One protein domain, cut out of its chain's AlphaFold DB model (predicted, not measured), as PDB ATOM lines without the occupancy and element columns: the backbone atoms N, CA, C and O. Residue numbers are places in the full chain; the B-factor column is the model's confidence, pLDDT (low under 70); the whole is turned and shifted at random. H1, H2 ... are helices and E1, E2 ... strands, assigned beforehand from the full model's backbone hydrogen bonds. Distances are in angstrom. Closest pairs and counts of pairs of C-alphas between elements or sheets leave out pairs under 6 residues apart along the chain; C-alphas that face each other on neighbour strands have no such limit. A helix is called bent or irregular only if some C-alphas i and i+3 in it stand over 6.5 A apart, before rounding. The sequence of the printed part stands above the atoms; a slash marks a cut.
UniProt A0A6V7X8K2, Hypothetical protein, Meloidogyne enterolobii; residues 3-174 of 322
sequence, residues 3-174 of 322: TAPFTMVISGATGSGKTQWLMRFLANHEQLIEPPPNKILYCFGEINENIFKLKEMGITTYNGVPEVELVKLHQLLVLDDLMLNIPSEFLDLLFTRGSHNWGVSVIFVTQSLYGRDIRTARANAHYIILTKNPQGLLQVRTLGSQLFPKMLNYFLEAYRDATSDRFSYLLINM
ATOM      1  N   THR A   3      36.981  20.577  37.442       88.50
ATOM      2  CA  THR A   3      37.254  22.004  37.241       88.50
ATOM      3  C   THR A   3      36.275  22.833  38.065       88.50
ATOM      4  O   THR A   3      35.074  22.733  37.837       88.50
ATOM      5  N   ALA A   4      36.762  23.615  39.026       90.06
ATOM      6  CA  ALA A   4      35.955  24.545  39.806       90.06
ATOM      7  C   ALA A   4      35.807  25.909  39.088       90.06
ATOM      8  O   ALA A   4      36.734  26.339  38.398       90.06
ATOM      9  N   PRO A   5      34.670  26.613  39.264       92.25
ATOM     10  CA  PRO A   5      33.479  26.181  39.998       92.25
ATOM     11  C   PRO A   5      32.660  25.145  39.211       92.25
ATOM     12  O   PRO A   5      32.536  25.241  37.993       92.25
ATOM     13  N   PHE A   6      32.064  24.171  39.905       94.69
ATOM     14  CA  PHE A   6      31.198  23.168  39.277       94.69
ATOM     15  C   PHE A   6      29.941  22.856  40.078       94.69
ATOM     16  O   PHE A   6      29.862  23.075  41.281       94.69
ATOM     17  N   THR A   7      28.981  22.220  39.419       96.50
ATOM     18  CA  THR A   7      27.791  21.650  40.056       96.50
ATOM     19  C   THR A   7      27.783  20.136  39.868       96.50
ATOM     20  O   THR A   7      28.060  19.625  38.780       96.50
ATOM     21  N   MET A   8      27.497  19.394  40.931       96.88
ATOM     22  CA  MET A   8      27.527  17.937  40.944       96.88
ATOM     23  C   MET A   8      26.286  17.378  41.629       96.88
ATOM     24  O   MET A   8      25.905  17.833  42.704       96.88
ATOM     25  N   VAL A   9      25.692  16.347  41.030       95.62
ATOM     26  CA  VAL A   9      24.603  15.575  41.639       95.62
ATOM     27  C   VAL A   9      25.071  14.149  41.897       95.62
ATOM     28  O   VAL A   9      25.539  13.470  40.984       95.62
ATOM     29  N   ILE A  10      24.910  13.670  43.128       95.00
ATOM     30  CA  ILE A  10      25.206  12.289  43.518       95.00
ATOM     31  C   ILE A  10      23.890  11.578  43.798       95.00
ATOM     32  O   ILE A  10      23.129  12.006  44.664       95.00
ATOM     33  N   SER A  11      23.623  10.478  43.093       93.06
ATOM     34  CA  SER A  11      22.376   9.729  43.233       93.06
ATOM     35  C   SER A  11      22.568   8.228  43.441       93.06
ATOM     36  O   SER A  11      23.486   7.603  42.904       93.06
ATOM     37  N   GLY A  12      21.675   7.636  44.233       90.19
ATOM     38  CA  GLY A  12      21.515   6.192  44.383       90.19
ATOM     39  C   GLY A  12      20.744   5.804  45.640       90.19
ATOM     40  O   GLY A  12      20.376   6.663  46.441       90.19
ATOM     41  N   ALA A  13      20.503   4.507  45.823       87.69
ATOM     42  CA  ALA A  13      19.671   3.997  46.913       87.69
ATOM     43  C   ALA A  13      20.254   4.293  48.309       87.69
ATOM     44  O   ALA A  13      21.442   4.586  48.471       87.69
ATOM     45  N   THR A  14      19.431   4.209  49.351       85.94
ATOM     46  CA  THR A  14      19.919   4.231  50.740       85.94
ATOM     47  C   THR A  14      20.940   3.109  50.949       85.94
ATOM     48  O   THR A  14      20.759   1.999  50.455       85.94
ATOM     49  N   GLY A  15      22.061   3.419  51.606       83.62
ATOM     50  CA  GLY A  15      23.159   2.463  51.799       83.62
ATOM     51  C   GLY A  15      24.032   2.188  50.563       83.62
ATOM     52  O   GLY A  15      24.936   1.361  50.642       83.62
ATOM     53  N   SER A  16      23.838   2.883  49.431       85.62
ATOM     54  CA  SER A  16      24.617   2.650  48.198       85.62
ATOM     55  C   SER A  16      26.076   3.132  48.236       85.62
ATOM     56  O   SER A  16      26.821   2.887  47.289       85.62
ATOM     57  N   GLY A  17      26.493   3.821  49.306       85.00
ATOM     58  CA  GLY A  17      27.858   4.338  49.468       85.00
ATOM     59  C   GLY A  17      28.057   5.823  49.184       85.00
ATOM     60  O   GLY A  17      29.199   6.265  49.190       85.00
ATOM     61  N   LYS A  18      26.988   6.606  48.967       90.38
ATOM     62  CA  LYS A  18      27.079   8.055  48.678       90.38
ATOM     63  C   LYS A  18      27.917   8.813  49.715       90.38
ATOM     64  O   LYS A  18      28.887   9.467  49.353       90.38
ATOM     65  N   THR A  19      27.601   8.647  50.999       88.44
ATOM     66  CA  THR A  19      28.323   9.301  52.099       88.44
ATOM     67  C   THR A  19      29.778   8.841  52.178       88.44
ATOM     68  O   THR A  19      30.672   9.661  52.342       88.44
ATOM     69  N   GLN A  20      30.068   7.551  51.975       88.56
ATOM     70  CA  GLN A  20      31.458   7.074  51.938       88.56
ATOM     71  C   GLN A  20      32.244   7.665  50.763       88.56
ATOM     72  O   GLN A  20      33.409   8.029  50.926       88.56
ATOM     73  N   TRP A  21      31.614   7.770  49.592       92.00
ATOM     74  CA  TRP A  21      32.210   8.420  48.433       92.00
ATOM     75  C   TRP A  21      32.521   9.890  48.729       92.00
ATOM     76  O   TRP A  21      33.644  10.321  48.487       92.00
ATOM     77  N   LEU A  22      31.576  10.624  49.331       92.88
ATOM     78  CA  LEU A  22      31.763  12.020  49.741       92.88
ATOM     79  C   LEU A  22      32.917  12.182  50.720       92.88
ATOM     80  O   LEU A  22      33.763  13.041  50.513       92.88
ATOM     81  N   MET A  23      32.993  11.341  51.751       91.69
ATOM     82  CA  MET A  23      34.084  11.406  52.723       91.69
ATOM     83  C   MET A  23      35.444  11.183  52.056       91.69
ATOM     84  O   MET A  23      36.390  11.919  52.322       91.69
ATOM     85  N   ARG A  24      35.548  10.212  51.137       92.00
ATOM     86  CA  ARG A  24      36.780   9.982  50.361       92.00
ATOM     87  C   ARG A  24      37.098  11.145  49.427       92.00
ATOM     88  O   ARG A  24      38.263  11.505  49.289       92.00
ATOM     89  N   PHE A  25      36.081  11.718  48.792       94.62
ATOM     90  CA  PHE A  25      36.221  12.872  47.917       94.62
ATOM     91  C   PHE A  25      36.732  14.093  48.689       94.62
ATOM     92  O   PHE A  25      37.719  14.697  48.284       94.62
ATOM     93  N   LEU A  26      36.126  14.398  49.839       94.81
ATOM     94  CA  LEU A  26      36.528  15.493  50.719       94.81
ATOM     95  C   LEU A  26      37.909  15.257  51.335       94.81
ATOM     96  O   LEU A  26      38.671  16.201  51.465       94.81
ATOM     97  N   ALA A  27      38.287  14.018  51.646       93.19
ATOM     98  CA  ALA A  27      39.637  13.712  52.126       93.19
ATOM     99  C   ALA A  27      40.735  13.941  51.074       93.19
ATOM    100  O   ALA A  27      41.885  14.141  51.437       93.19
ATOM    101  N   ASN A  28      40.390  13.925  49.784       93.56
ATOM    102  CA  ASN A  28      41.342  14.066  48.676       93.56
ATOM    103  C   ASN A  28      41.034  15.288  47.795       93.56
ATOM    104  O   ASN A  28      41.474  15.348  46.646       93.56
ATOM    105  N   HIS A  29      40.253  16.250  48.295       92.94
ATOM    106  CA  HIS A  29      39.739  17.360  47.488       92.94
ATOM    107  C   HIS A  29      40.859  18.195  46.851       92.94
ATOM    108  O   HIS A  29      40.710  18.600  45.701       92.94
ATOM    109  N   GLU A  30      41.993  18.360  47.542       92.38
ATOM    110  CA  GLU A  30      43.173  19.083  47.050       92.38
ATOM    111  C   GLU A  30      43.747  18.504  45.748       92.38
ATOM    112  O   GLU A  30      44.259  19.236  44.909       92.38
ATOM    113  N   GLN A  31      43.647  17.185  45.558       91.38
ATOM    114  CA  GLN A  31      44.152  16.492  44.365       91.38
ATOM    115  C   GLN A  31      43.062  16.263  43.314       91.38
ATOM    116  O   GLN A  31      43.343  15.932  42.160       91.38
ATOM    117  N   LEU A  32      41.795  16.360  43.715       91.44
ATOM    118  CA  LEU A  32      40.659  16.038  42.860       91.44
ATOM    119  C   LEU A  32      40.059  17.273  42.197       91.44
ATOM    120  O   LEU A  32      39.524  17.128  41.096       91.44
ATOM    121  N   ILE A  33      40.140  18.443  42.829       92.44
ATOM    122  CA  ILE A  33      39.502  19.686  42.386       92.44
ATOM    123  C   ILE A  33      40.571  20.711  41.998       92.44
ATOM    124  O   ILE A  33      41.531  20.907  42.732       92.44
ATOM    125  N   GLU A  34      40.367  21.382  40.866       89.06
ATOM    126  CA  GLU A  34      41.255  22.430  40.360       89.06
ATOM    127  C   GLU A  34      40.453  23.718  40.076       89.06
ATOM    128  O   GLU A  34      39.568  23.679  39.214       89.06
ATOM    129  N   PRO A  35      40.734  24.853  40.749       91.06
ATOM    130  CA  PRO A  35      41.643  24.993  41.893       91.06
ATOM    131  C   PRO A  35      41.079  24.348  43.177       91.06
ATOM    132  O   PRO A  35      39.855  24.254  43.327       91.06
ATOM    133  N   PRO A  36      41.936  23.931  44.127       93.44
ATOM    134  CA  PRO A  36      41.492  23.277  45.353       93.44
ATOM    135  C   PRO A  36      40.747  24.258  46.282       93.44
ATOM    136  O   PRO A  36      41.213  25.382  46.491       93.44
ATOM    137  N   PRO A  37      39.584  23.873  46.844       94.50
ATOM    138  CA  PRO A  37      38.812  24.750  47.720       94.50
ATOM    139  C   PRO A  37      39.405  24.831  49.134       94.50
ATOM    140  O   PRO A  37      39.476  23.832  49.838       94.50
ATOM    141  N   ASN A  38      39.709  26.043  49.599       93.19
ATOM    142  CA  ASN A  38      40.219  26.315  50.951       93.19
ATOM    143  C   ASN A  38      39.118  26.374  52.022       93.19
ATOM    144  O   ASN A  38      39.387  26.227  53.210       93.19
ATOM    145  N   LYS A  39      37.879  26.680  51.621       95.69
ATOM    146  CA  LYS A  39      36.735  26.829  52.531       95.69
ATOM    147  C   LYS A  39      35.600  25.932  52.073       95.69
ATOM    148  O   LYS A  39      35.002  26.181  51.026       95.69
ATOM    149  N   ILE A  40      35.293  24.916  52.872       97.44
ATOM    150  CA  ILE A  40      34.274  23.911  52.569       97.44
ATOM    151  C   ILE A  40      33.146  24.022  53.596       97.44
ATOM    152  O   ILE A  40      33.407  24.031  54.798       97.44
ATOM    153  N   LEU A  41      31.906  24.096  53.112       97.19
ATOM    154  CA  LEU A  41      30.686  24.059  53.909       97.19
ATOM    155  C   LEU A  41      29.957  22.741  53.658       97.19
ATOM    156  O   LEU A  41      29.509  22.478  52.544       97.19
ATOM    157  N   TYR A  42      29.824  21.923  54.695       96.38
ATOM    158  CA  TYR A  42      29.093  20.665  54.656       96.38
ATOM    159  C   TYR A  42      27.786  20.787  55.438       96.38
ATOM    160  O   TYR A  42      27.786  20.920  56.664       96.38
ATOM    161  N   CYS A  43      26.672  20.739  54.720       94.56
ATOM    162  CA  CYS A  43      25.329  20.831  55.265       94.56
ATOM    163  C   CYS A  43      24.698  19.441  55.370       94.56
ATOM    164  O   CYS A  43      24.717  18.684  54.396       94.56
ATOM    165  N   PHE A  44      24.123  19.124  56.530       91.62
ATOM    166  CA  PHE A  44      23.528  17.816  56.826       91.62
ATOM    167  C   PHE A  44      22.158  17.949  57.500       91.62
ATOM    168  O   PHE A  44      21.908  18.931  58.200       91.62
ATOM    169  N   GLY A  45      21.277  16.963  57.301       86.44
ATOM    170  CA  GLY A  45      19.969  16.892  57.972       86.44
ATOM    171  C   GLY A  45      20.004  16.188  59.333       86.44
ATOM    172  O   GLY A  45      19.373  16.643  60.283       86.44
ATOM    173  N   GLU A  46      20.782  15.111  59.450       83.94
ATOM    174  CA  GLU A  46      20.903  14.315  60.676       83.94
ATOM    175  C   GLU A  46      22.350  14.243  61.168       83.94
ATOM    176  O   GLU A  46      23.295  14.132  60.381       83.94
ATOM    177  N   ILE A  47      22.532  14.295  62.492       83.19
ATOM    178  CA  ILE A  47      23.860  14.209  63.102       83.19
ATOM    179  C   ILE A  47      24.357  12.759  63.056       83.19
ATOM    180  O   ILE A  47      23.695  11.856  63.556       83.19
ATOM    181  N   ASN A  48      25.557  12.543  62.513       83.50
ATOM    182  CA  ASN A  48      26.235  11.249  62.479       83.50
ATOM    183  C   ASN A  48      27.729  11.371  62.849       83.50
ATOM    184  O   ASN A  48      28.281  12.469  62.941       83.50
ATOM    185  N   GLU A  49      28.406  10.234  63.027       86.19
ATOM    186  CA  GLU A  49      29.836  10.183  63.379       86.19
ATOM    187  C   GLU A  49      30.758  10.843  62.337       86.19
ATOM    188  O   GLU A  49      31.846  11.315  62.673       86.19
ATOM    189  N   ASN A  50      30.342  10.910  61.067       86.56
ATOM    190  CA  ASN A  50      31.161  11.496  60.004       86.56
ATOM    191  C   ASN A  50      31.329  13.008  60.180       86.56
ATOM    192  O   ASN A  50      32.352  13.549  59.777       86.56
ATOM    193  N   ILE A  51      30.377  13.683  60.829       88.38
ATOM    194  CA  ILE A  51      30.440  15.128  61.088       88.38
ATOM    195  C   ILE A  51      31.630  15.475  61.981       88.38
ATOM    196  O   ILE A  51      32.296  16.481  61.747       88.38
ATOM    197  N   PHE A  52      31.935  14.637  62.976       88.81
ATOM    198  CA  PHE A  52      33.102  14.846  63.833       88.81
ATOM    199  C   PHE A  52      34.400  14.736  63.028       88.81
ATOM    200  O   PHE A  52      35.240  15.626  63.113       88.81
ATOM    201  N   LYS A  53      34.502  13.729  62.152       91.38
ATOM    202  CA  LYS A  53      35.650  13.560  61.243       91.38
ATOM    203  C   LYS A  53      35.812  14.750  60.295       91.38
ATOM    204  O   LYS A  53      36.925  15.197  60.055       91.38
ATOM    205  N   LEU A  54      34.710  15.294  59.776       92.19
ATOM    206  CA  LEU A  54      34.742  16.487  58.922       92.19
ATOM    207  C   LEU A  54      35.270  17.714  59.677       92.19
ATOM    208  O   LEU A  54      36.094  18.451  59.137       92.19
ATOM    209  N   LYS A  55      34.854  17.909  60.933       91.69
ATOM    210  CA  LYS A  55      35.377  18.994  61.777       91.69
ATOM    211  C   LYS A  55      36.872  18.844  62.049       91.69
ATOM    212  O   LYS A  55      37.588  19.837  61.990       91.69
ATOM    213  N   GLU A  56      37.350  17.625  62.303       91.19
ATOM    214  CA  GLU A  56      38.785  17.339  62.468       91.19
ATOM    215  C   GLU A  56      39.594  17.668  61.205       91.19
ATOM    216  O   GLU A  56      40.730  18.121  61.299       91.19
ATOM    217  N   MET A  57      38.990  17.519  60.024       90.06
ATOM    218  CA  MET A  57      39.579  17.913  58.739       90.06
ATOM    219  C   MET A  57      39.511  19.428  58.462       90.06
ATOM    220  O   MET A  57      39.899  19.863  57.381       90.06
ATOM    221  N   GLY A  58      38.993  20.238  59.393       91.69
ATOM    222  CA  GLY A  58      38.839  21.686  59.222       91.69
ATOM    223  C   GLY A  58      37.652  22.106  58.347       91.69
ATOM    224  O   GLY A  58      37.588  23.255  57.915       91.69
ATOM    225  N   ILE A  59      36.705  21.202  58.073       95.38
ATOM    226  CA  ILE A  59      35.516  21.491  57.262       95.38
ATOM    227  C   ILE A  59      34.424  22.112  58.140       95.38
ATOM    228  O   ILE A  59      34.065  21.575  59.191       95.38
ATOM    229  N   THR A  60      33.843  23.225  57.683       96.19
ATOM    230  CA  THR A  60      32.719  23.877  58.362       96.19
ATOM    231  C   THR A  60      31.465  23.026  58.195       96.19
ATOM    232  O   THR A  60      31.026  22.772  57.077       96.19
ATOM    233  N   THR A  61      30.852  22.601  59.297       94.94
ATOM    234  CA  THR A  61      29.624  21.791  59.274       94.94
ATOM    235  C   THR A  61      28.412  22.622  59.687       94.94
ATOM    236  O   THR A  61      28.491  23.335  60.688       94.94
ATOM    237  N   TYR A  62      27.287  22.481  58.992       94.38
ATOM    238  CA  TYR A  62      26.052  23.227  59.248       94.38
ATOM    239  C   TYR A  62      24.838  22.285  59.256       94.38
ATOM    240  O   TYR A  62      24.707  21.442  58.374       94.38
ATOM    241  N   ASN A  63      23.958  22.402  60.251       92.81
ATOM    242  CA  ASN A  63      22.737  21.593  60.316       92.81
ATOM    243  C   ASN A  63      21.611  22.309  59.556       92.81
ATOM    244  O   ASN A  63      21.261  23.438  59.900       92.81
ATOM    245  N   GLY A  64      21.050  21.656  58.539       91.94
ATOM    246  CA  GLY A  64      19.973  22.201  57.718       91.94
ATOM    247  C   GLY A  64      20.451  22.951  56.473       91.94
ATOM    248  O   GLY A  64      21.574  22.781  55.998       91.94
ATOM    249  N   VAL A  65      19.560  23.771  55.915       92.06
ATOM    250  CA  VAL A  65      19.801  24.542  54.685       92.06
ATOM    251  C   VAL A  65      20.463  25.879  55.043       92.06
ATOM    252  O   VAL A  65      19.915  26.602  55.877       92.06
ATOM    253  N   PRO A  66      21.632  26.217  54.472       94.25
ATOM    254  CA  PRO A  66      22.335  27.452  54.801       94.25
ATOM    255  C   PRO A  66      21.711  28.664  54.100       94.25
ATOM    256  O   PRO A  66      21.150  28.550  53.011       94.25
ATOM    257  N   GLU A  67      21.884  29.845  54.690       93.88
ATOM    258  CA  GLU A  67      21.577  31.113  54.022       93.88
ATOM    259  C   GLU A  67      22.577  31.410  52.892       93.88
ATOM    260  O   GLU A  67      23.725  30.952  52.896       93.88
ATOM    261  N   VAL A  68      22.150  32.212  51.915       93.94
ATOM    262  CA  VAL A  68      22.949  32.545  50.725       93.94
ATOM    263  C   VAL A  68      24.254  33.256  51.100       93.94
ATOM    264  O   VAL A  68      25.298  33.018  50.491       93.94
ATOM    265  N   GLU A  69      24.213  34.114  52.112       94.38
ATOM    266  CA  GLU A  69      25.352  34.859  52.644       94.38
ATOM    267  C   GLU A  69      26.432  33.904  53.150       94.38
ATOM    268  O   GLU A  69      27.607  34.080  52.830       94.38
ATOM    269  N   LEU A  70      26.034  32.849  53.866       94.62
ATOM    270  CA  LEU A  70      26.952  31.833  54.370       94.62
ATOM    271  C   LEU A  70      27.579  31.027  53.224       94.62
ATOM    272  O   LEU A  70      28.779  30.747  53.255       94.62
ATOM    273  N   VAL A  71      26.800  30.693  52.189       94.75
ATOM    274  CA  VAL A  71      27.305  29.971  51.007       94.75
ATOM    275  C   VAL A  71      28.401  30.766  50.297       94.75
ATOM    276  O   VAL A  71      29.444  30.204  49.969       94.75
ATOM    277  N   LYS A  72      28.210  32.078  50.116       94.94
ATOM    278  CA  LYS A  72      29.171  32.969  49.436       94.94
ATOM    279  C   LYS A  72      30.533  33.076  50.134       94.94
ATOM    280  O   LYS A  72      31.496  33.513  49.513       94.94
ATOM    281  N   LEU A  73      30.630  32.700  51.411       95.44
ATOM    282  CA  LEU A  73      31.892  32.703  52.162       95.44
ATOM    283  C   LEU A  73      32.760  31.460  51.907       95.44
ATOM    284  O   LEU A  73      33.903  31.415  52.371       95.44
ATOM    285  N   HIS A  74      32.230  30.461  51.201       96.75
ATOM    286  CA  HIS A  74      32.866  29.169  50.961       96.75
ATOM    287  C   HIS A  74      33.134  28.959  49.469       96.75
ATOM    288  O   HIS A  74      32.598  29.665  48.631       96.75
ATOM    289  N   GLN A  75      33.984  27.991  49.131       96.50
ATOM    290  CA  GLN A  75      34.345  27.635  47.750       96.50
ATOM    291  C   GLN A  75      33.770  26.276  47.333       96.50
ATOM    292  O   GLN A  75      33.661  25.984  46.142       96.50
ATOM    293  N   LEU A  76      33.376  25.451  48.305       97.69
ATOM    294  CA  LEU A  76      32.673  24.193  48.085       97.69
ATOM    295  C   LEU A  76      31.522  24.064  49.085       97.69
ATOM    296  O   LEU A  76      31.738  24.123  50.292       97.69
ATOM    297  N   LEU A  77      30.315  23.865  48.570       97.56
ATOM    298  CA  LEU A  77      29.098  23.574  49.315       97.56
ATOM    299  C   LEU A  77      28.703  22.114  49.081       97.56
ATOM    300  O   LEU A  77      28.528  21.694  47.937       97.56
ATOM    301  N   VAL A  78      28.504  21.358  50.156       96.50
ATOM    302  CA  VAL A  78      27.953  20.001  50.119       96.50
ATOM    303  C   VAL A  78      26.595  20.003  50.806       96.50
ATOM    304  O   VAL A  78      26.484  20.422  51.951       96.50
ATOM    305  N   LEU A  79      25.570  19.527  50.109       94.12
ATOM    306  CA  LEU A  79      24.212  19.352  50.615       94.12
ATOM    307  C   LEU A  79      23.927  17.847  50.709       94.12
ATOM    308  O   LEU A  79      23.552  17.233  49.705       94.12
ATOM    309  N   ASP A  80      24.146  17.253  51.887       90.88
ATOM    310  CA  ASP A  80      23.951  15.818  52.135       90.88
ATOM    311  C   ASP A  80      22.693  15.552  52.966       90.88
ATOM    312  O   ASP A  80      22.452  16.197  53.980       90.88
ATOM    313  N   ASP A  81      21.881  14.595  52.523       78.06
ATOM    314  CA  ASP A  81      20.643  14.165  53.191       78.06
ATOM    315  C   ASP A  81      19.637  15.283  53.541       78.06
ATOM    316  O   ASP A  81      18.836  15.189  54.466       78.06
ATOM    317  N   LEU A  82      19.661  16.371  52.770       79.88
ATOM    318  CA  LEU A  82      18.786  17.533  52.957       79.88
ATOM    319  C   LEU A  82      17.644  17.601  51.934       79.88
ATOM    320  O   LEU A  82      16.881  18.562  51.919       79.88
ATOM    321  N   MET A  83      17.499  16.585  51.078       67.38
ATOM    322  CA  MET A  83      16.614  16.613  49.907       67.38
ATOM    323  C   MET A  83      15.160  17.009  50.218       67.38
ATOM    324  O   MET A  83      14.552  17.704  49.413       67.38
ATOM    325  N   LEU A  84      14.593  16.566  51.344       67.06
ATOM    326  CA  LEU A  84      13.200  16.874  51.697       67.06
ATOM    327  C   LEU A  84      13.003  18.309  52.204       67.06
ATOM    328  O   LEU A  84      11.889  18.821  52.146       67.06
ATOM    329  N   ASN A  85      14.071  18.943  52.684       76.38
ATOM    330  CA  ASN A  85      14.006  20.211  53.407       76.38
ATOM    331  C   ASN A  85      14.540  21.394  52.592       76.38
ATOM    332  O   ASN A  85      14.408  22.532  53.034       76.38
ATOM    333  N   ILE A  86      15.158  21.154  51.428       85.88
ATOM    334  CA  ILE A  86      15.703  22.235  50.602       85.88
ATOM    335  C   ILE A  86      14.600  22.851  49.729       85.88
ATOM    336  O   ILE A  86      13.998  22.134  48.925       85.88
ATOM    337  N   PRO A  87      14.369  24.176  49.813       89.38
ATOM    338  CA  PRO A  87      13.471  24.877  48.903       89.38
ATOM    339  C   PRO A  87      13.932  24.752  47.445       89.38
ATOM    340  O   PRO A  87      15.117  24.919  47.143       89.38
ATOM    341  N   SER A  88      12.991  24.525  46.531       86.81
ATOM    342  CA  SER A  88      13.258  24.405  45.090       86.81
ATOM    343  C   SER A  88      14.002  25.621  44.531       86.81
ATOM    344  O   SER A  88      15.009  25.471  43.845       86.81
ATOM    345  N   GLU A  89      13.573  26.826  44.915       90.44
ATOM    346  CA  GLU A  89      14.188  28.095  44.508       90.44
ATOM    347  C   GLU A  89      15.666  28.191  44.907       90.44
ATOM    348  O   GLU A  89      16.480  28.742  44.166       90.44
ATOM    349  N   PHE A  90      16.038  27.613  46.054       92.25
ATOM    350  CA  PHE A  90      17.417  27.614  46.530       92.25
ATOM    351  C   PHE A  90      18.304  26.683  45.694       92.25
ATOM    352  O   PHE A  90      19.392  27.084  45.274       92.25
ATOM    353  N   LEU A  91      17.838  25.463  45.388       91.44
ATOM    354  CA  LEU A  91      18.562  24.560  44.482       91.44
ATOM    355  C   LEU A  91      18.671  25.140  43.074       91.44
ATOM    356  O   LEU A  91      19.750  25.101  42.479       91.44
ATOM    357  N   ASP A  92      17.582  25.702  42.555       91.38
ATOM    358  CA  ASP A  92      17.546  26.319  41.233       91.38
ATOM    359  C   ASP A  92      18.542  27.479  41.149       91.38
ATOM    360  O   ASP A  92      19.319  27.557  40.193       91.38
ATOM    361  N   LEU A  93      18.600  28.333  42.175       93.12
ATOM    362  CA  LEU A  93      19.578  29.413  42.268       93.12
ATOM    363  C   LEU A  93      21.014  28.878  42.230       93.12
ATOM    364  O   LEU A  93      21.815  29.356  41.424       93.12
ATOM    365  N   LEU A  94      21.337  27.876  43.056       93.69
ATOM    366  CA  LEU A  94      22.679  27.292  43.140       93.69
ATOM    367  C   LEU A  94      23.136  26.680  41.812       93.69
ATOM    368  O   LEU A  94      24.264  26.931  41.380       93.69
ATOM    369  N   PHE A  95      22.263  25.909  41.161       92.75
ATOM    370  CA  PHE A  95      22.599  25.150  39.956       92.75
ATOM    371  C   PHE A  95      22.510  25.954  38.655       92.75
ATOM    372  O   PHE A  95      22.999  25.479  37.636       92.75
ATOM    373  N   THR A  96      21.923  27.154  38.660       88.12
ATOM    374  CA  THR A  96      21.838  28.004  37.458       88.12
ATOM    375  C   THR A  96      22.867  29.130  37.456       88.12
ATOM    376  O   THR A  96      23.660  29.240  36.525       88.12
ATOM    377  N   ARG A  97      22.858  29.990  38.479       85.44
ATOM    378  CA  ARG A  97      23.675  31.216  38.519       85.44
ATOM    379  C   ARG A  97      24.580  31.303  39.740       85.44
ATOM    380  O   ARG A  97      25.665  31.863  39.630       85.44
ATOM    381  N   GLY A  98      24.161  30.756  40.879       85.38
ATOM    382  CA  GLY A  98      24.863  30.873  42.156       85.38
ATOM    383  C   GLY A  98      26.277  30.306  42.102       85.38
ATOM    384  O   GLY A  98      27.224  31.018  42.420       85.38
ATOM    385  N   SER A  99      26.434  29.069  41.617       90.56
ATOM    386  CA  SER A  99      27.743  28.407  41.552       90.56
ATOM    387  C   SER A  99      28.785  29.227  40.782       90.56
ATOM    388  O   SER A  99      29.855  29.529  41.308       90.56
ATOM    389  N   HIS A 100      28.449  29.662  39.565       83.88
ATOM    390  CA  HIS A 100      29.370  30.419  38.723       83.88
ATOM    391  C   HIS A 100      29.601  31.844  39.247       83.88
ATOM    392  O   HIS A 100      30.739  32.292  39.336       83.88
ATOM    393  N   ASN A 101      28.537  32.564  39.618       87.81
ATOM    394  CA  ASN A 101      28.642  33.974  40.007       87.81
ATOM    395  C   ASN A 101      29.340  34.174  41.354       87.81
ATOM    396  O   ASN A 101      29.926  35.229  41.581       87.81
ATOM    397  N   TRP A 102      29.239  33.201  42.258       92.50
ATOM    398  CA  TRP A 102      29.860  33.272  43.579       92.50
ATOM    399  C   TRP A 102      31.190  32.513  43.642       92.50
ATOM    400  O   TRP A 102      31.874  32.589  44.655       92.50
ATOM    401  N   GLY A 103      31.567  31.788  42.580       91.50
ATOM    402  CA  GLY A 103      32.773  30.958  42.569       91.50
ATOM    403  C   GLY A 103      32.687  29.761  43.520       91.50
ATOM    404  O   GLY A 103      33.702  29.340  44.071       91.50
ATOM    405  N   VAL A 104      31.481  29.223  43.729       95.75
ATOM    406  CA  VAL A 104      31.216  28.131  44.674       95.75
ATOM    407  C   VAL A 104      30.903  26.855  43.912       95.75
ATOM    408  O   VAL A 104      29.968  26.807  43.114       95.75
ATOM    409  N   SER A 105      31.647  25.789  44.180       97.12
ATOM    410  CA  SER A 105      31.290  24.457  43.701       97.12
ATOM    411  C   SER A 105      30.187  23.862  44.574       97.12
ATOM    412  O   SER A 105      30.223  24.005  45.791       97.12
ATOM    413  N   VAL A 106      29.201  23.194  43.982       96.81
ATOM    414  CA  VAL A 106      28.031  22.662  44.695       96.81
ATOM    415  C   VAL A 106      27.933  21.161  44.473       96.81
ATOM    416  O   VAL A 106      27.888  20.703  43.334       96.81
ATOM    417  N   ILE A 107      27.853  20.390  45.555       96.75
ATOM    418  CA  ILE A 107      27.581  18.952  45.537       96.75
ATOM    419  C   ILE A 107      26.237  18.714  46.213       96.75
ATOM    420  O   ILE A 107      26.076  18.976  47.400       96.75
ATOM    421  N   PHE A 108      25.277  18.189  45.460       95.00
ATOM    422  CA  PHE A 108      23.953  17.840  45.957       95.00
ATOM    423  C   PHE A 108      23.766  16.325  45.972       95.00
ATOM    424  O   PHE A 108      23.898  15.654  44.944       95.00
ATOM    425  N   VAL A 109      23.449  15.782  47.143       92.94
ATOM    426  CA  VAL A 109      23.264  14.347  47.353       92.94
ATOM    427  C   VAL A 109      21.779  14.042  47.422       92.94
ATOM    428  O   VAL A 109      21.030  14.641  48.189       92.94
ATOM    429  N   THR A 110      21.336  13.081  46.621       90.19
ATOM    430  CA  THR A 110      19.928  12.701  46.530       90.19
ATOM    431  C   THR A 110      19.760  11.188  46.424       90.19
ATOM    432  O   THR A 110      20.650  10.457  45.985       90.19
ATOM    433  N   GLN A 111      18.595  10.683  46.820       88.25
ATOM    434  CA  GLN A 111      18.227   9.282  46.607       88.25
ATOM    435  C   GLN A 111      17.622   9.039  45.213       88.25
ATOM    436  O   GLN A 111      17.639   7.910  44.721       88.25
ATOM    437  N   SER A 112      17.112  10.087  44.554       87.81
ATOM    438  CA  SER A 112      16.356   9.986  43.303       87.81
ATOM    439  C   SER A 112      16.681  11.139  42.358       87.81
ATOM    440  O   SER A 112      16.518  12.306  42.700       87.81
ATOM    441  N   LEU A 113      17.071  10.818  41.125       87.62
ATOM    442  CA  LEU A 113      17.335  11.814  40.081       87.62
ATOM    443  C   LEU A 113      16.067  12.519  39.597       87.62
ATOM    444  O   LEU A 113      16.157  13.591  39.003       87.62
ATOM    445  N   TYR A 114      14.901  11.900  39.786       88.44
ATOM    446  CA  TYR A 114      13.601  12.397  39.327       88.44
ATOM    447  C   TYR A 114      12.659  12.675  40.505       88.44
ATOM    448  O   TYR A 114      11.442  12.585  40.360       88.44
ATOM    449  N   GLY A 115      13.218  12.992  41.680       81.81
ATOM    450  CA  GLY A 115      12.441  13.531  42.796       81.81
ATOM    451  C   GLY A 115      11.808  14.886  42.455       81.81
ATOM    452  O   GLY A 115      12.127  15.496  41.429       81.81
ATOM    453  N   ARG A 116      10.899  15.350  43.320       79.19
ATOM    454  CA  ARG A 116      10.287  16.681  43.184       79.19
ATOM    455  C   ARG A 116      11.381  17.748  43.170       79.19
ATOM    456  O   ARG A 116      12.360  17.613  43.892       79.19
ATOM    457  N   ASP A 117      11.230  18.737  42.298       82.44
ATOM    458  CA  ASP A 117      12.056  19.952  42.248       82.44
ATOM    459  C   ASP A 117      13.572  19.773  42.017       82.44
ATOM    460  O   ASP A 117      14.346  20.712  42.140       82.44
ATOM    461  N   ILE A 118      14.024  18.589  41.584       87.75
ATOM    462  CA  ILE A 118      15.450  18.314  41.282       87.75
ATOM    463  C   ILE A 118      15.762  18.483  39.784       87.75
ATOM    464  O   ILE A 118      16.911  18.391  39.347       87.75
ATOM    465  N   ARG A 119      14.744  18.734  38.949       89.69
ATOM    466  CA  ARG A 119      14.892  18.786  37.484       89.69
ATOM    467  C   ARG A 119      15.949  19.800  37.045       89.69
ATOM    468  O   ARG A 119      16.776  19.452  36.203       89.69
ATOM    469  N   THR A 120      15.916  21.012  37.591       89.44
ATOM    470  CA  THR A 120      16.852  22.089  37.248       89.44
ATOM    471  C   THR A 120      18.268  21.734  37.677       89.44
ATOM    472  O   THR A 120      19.190  21.841  36.869       89.44
ATOM    473  N   ALA A 121      18.434  21.224  38.902       91.50
ATOM    474  CA  ALA A 121      19.727  20.780  39.408       91.50
ATOM    475  C   ALA A 121      20.327  19.671  38.534       91.50
ATOM    476  O   ALA A 121      21.483  19.751  38.134       91.50
ATOM    477  N   ARG A 122      19.523  18.673  38.146       92.12
ATOM    478  CA  ARG A 122      19.959  17.595  37.245       92.12
ATOM    479  C   ARG A 122      20.341  18.112  35.857       92.12
ATOM    480  O   ARG A 122      21.331  17.652  35.302       92.12
ATOM    481  N   ALA A 123      19.548  19.014  35.279       89.50
ATOM    482  CA  ALA A 123      19.767  19.516  33.923       89.50
ATOM    483  C   ALA A 123      20.996  20.433  33.808       89.50
ATOM    484  O   ALA A 123      21.631  20.451  32.761       89.50
ATOM    485  N   ASN A 124      21.330  21.164  34.876       90.69
ATOM    486  CA  ASN A 124      22.470  22.084  34.919       90.69
ATOM    487  C   ASN A 124      23.677  21.511  35.684       90.69
ATOM    488  O   ASN A 124      24.626  22.236  35.986       90.69
ATOM    489  N   ALA A 125      23.649  20.227  36.046       93.88
ATOM    490  CA  ALA A 125      24.780  19.568  36.682       93.88
ATOM    491  C   ALA A 125      25.939  19.430  35.685       93.88
ATOM    492  O   ALA A 125      25.765  18.872  34.604       93.88
ATOM    493  N   HIS A 126      27.137  19.861  36.073       94.50
ATOM    494  CA  HIS A 126      28.361  19.585  35.316       94.50
ATOM    495  C   HIS A 126      28.787  18.123  35.470       94.50
ATOM    496  O   HIS A 126      29.332  17.528  34.543       94.50
ATOM    497  N   TYR A 127      28.528  17.528  36.635       95.81
ATOM    498  CA  TYR A 127      28.885  16.147  36.938       95.81
ATOM    499  C   TYR A 127      27.696  15.407  37.553       95.81
ATOM    500  O   TYR A 127      27.021  15.922  38.443       95.81
ATOM    501  N   ILE A 128      27.453  14.171  37.121       95.94
ATOM    502  CA  ILE A 128      26.496  13.270  37.774       95.94
ATOM    503  C   ILE A 128      27.227  12.004  38.197       95.94
ATOM    504  O   ILE A 128      27.895  11.366  37.387       95.94
ATOM    505  N   ILE A 129      27.071  11.618  39.458       95.81
ATOM    506  CA  ILE A 129      27.589  10.365  40.001       95.81
ATOM    507  C   ILE A 129      26.422   9.442  40.296       95.81
ATOM    508  O   ILE A 129      25.535   9.769  41.086       95.81
ATOM    509  N   LEU A 130      26.439   8.267  39.674       95.25
ATOM    510  CA  LEU A 130      25.453   7.221  39.894       95.25
ATOM    511  C   LEU A 130      26.081   6.095  40.701       95.25
ATOM    512  O   LEU A 130      26.985   5.409  40.234       95.25
ATOM    513  N   THR A 131      25.563   5.878  41.901       94.38
ATOM    514  CA  THR A 131      25.866   4.688  42.702       94.38
ATOM    515  C   THR A 131      24.825   3.600  42.430       94.38
ATOM    516  O   THR A 131      23.823   3.821  41.735       94.38
ATOM    517  N   LYS A 132      25.048   2.392  42.955       91.12
ATOM    518  CA  LYS A 132      24.133   1.260  42.767       91.12
ATOM    519  C   LYS A 132      22.720   1.601  43.263       91.12
ATOM    520  O   LYS A 132      22.528   1.978  44.418       91.12
ATOM    521  N   ASN A 133      21.722   1.456  42.392       88.94
ATOM    522  CA  ASN A 133      20.312   1.649  42.732       88.94
ATOM    523  C   ASN A 133      19.436   0.603  42.020       88.94
ATOM    524  O   ASN A 133      18.949   0.866  40.919       88.94
ATOM    525  N   PRO A 134      19.217  -0.576  42.631       85.12
ATOM    526  CA  PRO A 134      18.460  -1.663  42.005       85.12
ATOM    527  C   PRO A 134      17.023  -1.275  41.630       85.12
ATOM    528  O   PRO A 134      16.546  -1.645  40.562       85.12
ATOM    529  N   GLN A 135      16.357  -0.479  42.474       84.44
ATOM    530  CA  GLN A 135      14.983  -0.007  42.251       84.44
ATOM    531  C   GLN A 135      14.918   1.180  41.270       84.44
ATOM    532  O   GLN A 135      13.882   1.462  40.677       84.44
ATOM    533  N   GLY A 136      16.035   1.887  41.076       85.44
ATOM    534  CA  GLY A 136      16.132   3.095  40.256       85.44
ATOM    535  C   GLY A 136      16.553   2.869  38.805       85.44
ATOM    536  O   GLY A 136      16.871   3.840  38.122       85.44
ATOM    537  N   LEU A 137      16.565   1.630  38.304       89.19
ATOM    538  CA  LEU A 137      17.025   1.310  36.943       89.19
ATOM    539  C   LEU A 137      16.287   2.095  35.848       89.19
ATOM    540  O   LEU A 137      16.906   2.496  34.862       89.19
ATOM    541  N   LEU A 138      14.991   2.370  36.032       92.62
ATOM    542  CA  LEU A 138      14.231   3.215  35.107       92.62
ATOM    543  C   LEU A 138      14.784   4.645  35.064       92.62
ATOM    544  O   LEU A 138      14.938   5.195  33.982       92.62
ATOM    545  N   GLN A 139      15.153   5.218  36.213       92.62
ATOM    546  CA  GLN A 139      15.737   6.560  36.283       92.62
ATOM    547  C   GLN A 139      17.073   6.619  35.540       92.62
ATOM    548  O   GLN A 139      17.319   7.541  34.765       92.62
ATOM    549  N   VAL A 140      17.917   5.601  35.733       94.12
ATOM    550  CA  VAL A 140      19.194   5.474  35.020       94.12
ATOM    551  C   VAL A 140      18.951   5.356  33.515       94.12
ATOM    552  O   VAL A 140      19.591   6.057  32.736       94.12
ATOM    553  N   ARG A 141      17.982   4.535  33.091       94.69
ATOM    554  CA  ARG A 141      17.598   4.406  31.679       94.69
ATOM    555  C   ARG A 141      17.116   5.731  31.095       94.69
ATOM    556  O   ARG A 141      17.575   6.099  30.021       94.69
ATOM    557  N   THR A 142      16.228   6.448  31.782       94.19
ATOM    558  CA  THR A 142      15.715   7.744  31.320       94.19
ATOM    559  C   THR A 142      16.841   8.765  31.177       94.19
ATOM    560  O   THR A 142      16.895   9.454  30.160       94.19
ATOM    561  N   LEU A 143      17.775   8.819  32.133       94.19
ATOM    562  CA  LEU A 143      18.954   9.680  32.034       94.19
ATOM    563  C   LEU A 143      19.824   9.281  30.834       94.19
ATOM    564  O   LEU A 143      20.202  10.131  30.033       94.19
ATOM    565  N   GLY A 144      20.080   7.982  30.665       94.12
ATOM    566  CA  GLY A 144      20.822   7.444  29.529       94.12
ATOM    567  C   GLY A 144      20.181   7.781  28.184       94.12
ATOM    568  O   GLY A 144      20.883   8.137  27.248       94.12
ATOM    569  N   SER A 145      18.851   7.739  28.078       94.31
ATOM    570  CA  SER A 145      18.137   8.126  26.856       94.31
ATOM    571  C   SER A 145      18.247   9.620  26.560       94.31
ATOM    572  O   SER A 145      18.286   9.998  25.393       94.31
ATOM    573  N   GLN A 146      18.301  10.461  27.597       91.19
ATOM    574  CA  GLN A 146      18.462  11.910  27.455       91.19
ATOM    575  C   GLN A 146      19.886  12.284  27.030       91.19
ATOM    576  O   GLN A 146      20.055  13.111  26.140       91.19
ATOM    577  N   LEU A 147      20.899  11.664  27.641       90.38
ATOM    578  CA  LEU A 147      22.306  11.983  27.381       90.38
ATOM    579  C   LEU A 147      22.873  11.249  26.154       90.38
ATOM    580  O   LEU A 147      23.697  11.796  25.426       90.38
ATOM    581  N   PHE A 148      22.427  10.016  25.906       89.81
ATOM    582  CA  PHE A 148      22.992   9.103  24.911       89.81
ATOM    583  C   PHE A 148      21.896   8.395  24.089       89.81
ATOM    584  O   PHE A 148      21.837   7.161  24.065       89.81
ATOM    585  N   PRO A 149      21.034   9.128  23.354       87.56
ATOM    586  CA  PRO A 149      19.856   8.555  22.690       87.56
ATOM    587  C   PRO A 149      20.188   7.433  21.694       87.56
ATOM    588  O   PRO A 149      19.418   6.488  21.548       87.56
ATOM    589  N   LYS A 150      21.354   7.498  21.036       90.56
ATOM    590  CA  LYS A 150      21.827   6.481  20.078       90.56
ATOM    591  C   LYS A 150      22.657   5.358  20.716       90.56
ATOM    592  O   LYS A 150      22.984   4.394  20.035       90.56
ATOM    593  N   MET A 151      23.023   5.481  21.994       91.25
ATOM    594  CA  MET A 151      23.966   4.585  22.686       91.25
ATOM    595  C   MET A 151      23.440   4.127  24.056       91.25
ATOM    596  O   MET A 151      24.215   3.836  24.965       91.25
ATOM    597  N   LEU A 152      22.116   4.037  24.213       93.25
ATOM    598  CA  LEU A 152      21.485   3.688  25.488       93.25
ATOM    599  C   LEU A 152      21.982   2.351  26.057       93.25
ATOM    600  O   LEU A 152      22.282   2.272  27.244       93.25
ATOM    601  N   ASN A 153      22.074   1.307  25.228       93.50
ATOM    602  CA  ASN A 153      22.505  -0.018  25.687       93.50
ATOM    603  C   ASN A 153      23.938   0.021  26.231       93.50
ATOM    604  O   ASN A 153      24.181  -0.466  27.329       93.50
ATOM    605  N   TYR A 154      24.838   0.706  25.520       92.81
ATOM    606  CA  TYR A 154      26.217   0.912  25.957       92.81
ATOM    607  C   TYR A 154      26.288   1.653  27.298       92.81
ATOM    608  O   TYR A 154      27.012   1.248  28.202       92.81
ATOM    609  N   PHE A 155      25.490   2.712  27.469       94.81
ATOM    610  CA  PHE A 155      25.417   3.433  28.740       94.81
ATOM    611  C   PHE A 155      24.927   2.540  29.894       94.81
ATOM    612  O   PHE A 155      25.484   2.577  30.990       94.81
ATOM    613  N   LEU A 156      23.896   1.720  29.658       95.19
ATOM    614  CA  LEU A 156      23.358   0.807  30.669       95.19
ATOM    615  C   LEU A 156      24.351  -0.298  31.049       95.19
ATOM    616  O   LEU A 156      24.426  -0.666  32.220       95.19
ATOM    617  N   GLU A 157      25.110  -0.815  30.084       94.81
ATOM    618  CA  GLU A 157      26.198  -1.765  30.330       94.81
ATOM    619  C   GLU A 157      27.315  -1.121  31.154       94.81
ATOM    620  O   GLU A 157      27.679  -1.665  32.194       94.81
ATOM    621  N   ALA A 158      27.768   0.079  30.774       94.12
ATOM    622  CA  ALA A 158      28.774   0.828  31.523       94.12
ATOM    623  C   ALA A 158      28.328   1.120  32.965       94.12
ATOM    624  O   ALA A 158      29.126   1.015  33.891       94.12
ATOM    625  N   TYR A 159      27.048   1.441  33.184       95.25
ATOM    626  CA  TYR A 159      26.499   1.601  34.531       95.25
ATOM    627  C   TYR A 159      26.541   0.301  35.340       95.25
ATOM    628  O   TYR A 159      26.937   0.323  36.505       95.25
ATOM    629  N   ARG A 160      26.132  -0.829  34.749       94.25
ATOM    630  CA  ARG A 160      26.150  -2.135  35.429       94.25
ATOM    631  C   ARG A 160      27.568  -2.552  35.804       94.25
ATOM    632  O   ARG A 160      27.775  -3.000  36.925       94.25
ATOM    633  N   ASP A 161      28.512  -2.365  34.888       94.38
ATOM    634  CA  ASP A 161      29.926  -2.671  35.099       94.38
ATOM    635  C   ASP A 161      30.522  -1.785  36.204       94.38
ATOM    636  O   ASP A 161      31.027  -2.285  37.209       94.38
ATOM    637  N   ALA A 162      30.323  -0.467  36.106       93.06
ATOM    638  CA  ALA A 162      30.829   0.508  37.072       93.06
ATOM    639  C   ALA A 162      30.163   0.443  38.459       93.06
ATOM    640  O   ALA A 162      30.672   1.058  39.394       93.06
ATOM    641  N   THR A 163      29.025  -0.249  38.602       92.94
ATOM    642  CA  THR A 163      28.307  -0.433  39.881       92.94
ATOM    643  C   THR A 163      28.274  -1.890  40.366       92.94
ATOM    644  O   THR A 163      27.476  -2.252  41.244       92.94
ATOM    645  N   SER A 164      29.119  -2.746  39.785       90.62
ATOM    646  CA  SER A 164      29.217  -4.169  40.124       90.62
ATOM    647  C   SER A 164      29.729  -4.369  41.557       90.62
ATOM    648  O   SER A 164      29.077  -5.055  42.356       90.62
ATOM    649  N   ASP A 165      30.816  -3.682  41.907       88.81
ATOM    650  CA  ASP A 165      31.482  -3.745  43.208       88.81
ATOM    651  C   ASP A 165      30.778  -2.933  44.307       88.81
ATOM    652  O   ASP A 165      30.005  -2.002  44.056       88.81
ATOM    653  N   ARG A 166      31.072  -3.243  45.575       82.50
ATOM    654  CA  ARG A 166      30.554  -2.463  46.713       82.50
ATOM    655  C   ARG A 166      31.108  -1.035  46.701       82.50
ATOM    656  O   ARG A 166      32.311  -0.835  46.584       82.50
ATOM    657  N   PHE A 167      30.212  -0.060  46.885       82.25
ATOM    658  CA  PHE A 167      30.519   1.380  46.938       82.25
ATOM    659  C   PHE A 167      31.185   1.943  45.670       82.25
ATOM    660  O   PHE A 167      31.828   2.993  45.707       82.25
ATOM    661  N   SER A 168      31.022   1.244  44.546       91.56
ATOM    662  CA  SER A 168      31.438   1.697  43.223       91.56
ATOM    663  C   SER A 168      30.403   2.650  42.609       91.56
ATOM    664  O   SER A 168      29.267   2.782  43.090       91.56
ATOM    665  N   TYR A 169      30.819   3.385  41.580       94.56
ATOM    666  CA  TYR A 169      30.024   4.448  40.982       94.56
ATOM    667  C   TYR A 169      30.376   4.661  39.509       94.56
ATOM    668  O   TYR A 169      31.522   4.497  39.093       94.56
ATOM    669  N   LEU A 170      29.392   5.128  38.740       95.25
ATOM    670  CA  LEU A 170      29.590   5.681  37.406       95.25
ATOM    671  C   LEU A 170      29.640   7.211  37.496       95.25
ATOM    672  O   LEU A 170      28.677   7.832  37.946       95.25
ATOM    673  N   LEU A 171      30.737   7.819  37.041       94.75
ATOM    674  CA  LEU A 171      30.850   9.270  36.874       94.75
ATOM    675  C   LEU A 171      30.503   9.663  35.435       94.75
ATOM    676  O   LEU A 171      31.123   9.189  34.487       94.75
ATOM    677  N   ILE A 172      29.558  10.585  35.292       93.69
ATOM    678  CA  ILE A 172      29.170  11.214  34.034       93.69
ATOM    679  C   ILE A 172      29.669  12.657  34.073       93.69
ATOM    680  O   ILE A 172      29.240  13.443  34.917       93.69
ATOM    681  N   ASN A 173      30.582  12.996  33.164       91.88
ATOM    682  CA  ASN A 173      31.110  14.347  33.015       91.88
ATOM    683  C   ASN A 173      30.401  15.063  31.855       91.88
ATOM    684  O   ASN A 173      30.482  14.616  30.713       91.88
ATOM    685  N   MET A 174      29.725  16.166  32.164       88.69
ATOM    686  CA  MET A 174      29.020  17.054  31.233       88.69
ATOM    687  C   MET A 174      29.568  18.488  31.291       88.69
ATOM    688  O   MET A 174      28.935  19.415  30.792       88.69
TER     689      MET A 174
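Overview. This is residues 3 to 174 of the 322 residues of the protein "Hypothetical protein" of Meloidogyne enterolobii (UniProt A0A6V7X8K2). A twisted sheet of seven strands has helices over both faces: H1 and H3 over one, H5 over the other. At one end of the long axis, H8 covers the edge strand E7 and H7 packs on H8. The printed part has 172 residues with eight named helices and seven named strands, in the order E1 H1 H2 E2 H3 E3 H4 E4 H5 E5 H6 E6 H7 H8 E7; its class is mixed, helices and strands. The sheet, in the order E3 E2 E4 E5 E1 E6 E7, is mixed. The whole is compact, with a radius of gyration of the C-alphas of 15.5 A and spans of 43 by 32 by 30 A.

Arrangement. E1, residues 7 to 11, has two parallel neighbours: E5, residues 105 to 110, with N 8 and O 106 at 2.8 A, and E6, residues 127 to 131, with N 9 and O 127 at 2.9 A, both within hydrogen-bond range. H1, residues 18 to 27, is on the sheet; its C-alpha 18 is 6.9 A from C-alpha 10, the closest pair with E1. H2, residues 29 to 32, is not on the sheet. E2, residues 40 to 44, is parallel to E3, residues 60 to 63, with N 42 and O 60 at 2.8 A, and to E4, residues 76 to 80, with N 41 and O 76 at 2.8 A. H3, residues 49 to 56, lies over E3 at a height over the sheet of 9.6 A, on the same face as H1. H4, residues 68 to 72, only grazes the sheet. H5, residues 88 to 102, is on the opposite face at a height of 10.0 A and runs along E5 at 9 degrees on the local plane; E2, H3, E3 and E4, H5, E5 are strand-helix-strand units, parallel neighbour strands joined through a helix, with right-handed crossovers. H6, residues 119 to 123, touches H5, closest at the C-alphas of Phe 95 and Ala 121, 5.3 A. H7, residues 134 to 147, touches H8, residues 152 to 162, at a steep tilt of 48 degrees, opposite ways, closest at the C-alphas of Gly 144 and Leu 152, 5.6 A. H8 lies over E7, residues 169 to 173, which is antiparallel to E6, with N 128 and O 172 at 2.9 A. Every O i to N i+4 pair is within hydrogen-bond range in H1, H4, H6 and H8, against 3 of 4 in H3, 8 of 11 in H5 and 8 of 10 in H7; H2 is too short for one.

Along the chain. E1 begins at C-alpha 7, (27.791, 21.650, 40.056), and E7 ends at C-alpha 173, (31.110, 14.347, 33.015). E5 is 16.6 A long, H5 18.9 A and H7 20.4 A. H5 and H7 are irregular: C-alphas 96 and 99 are 7.2 A apart, and 135 and 138 are 7.9 A.

Size, cuts and confidence. The farthest C-alphas, of Glu 56 and Lys 150, are 46.9 A apart. The printed part has no cut and no long link. Mean pLDDT of the printed part is 91.1; residues 83 to 84 are under 70.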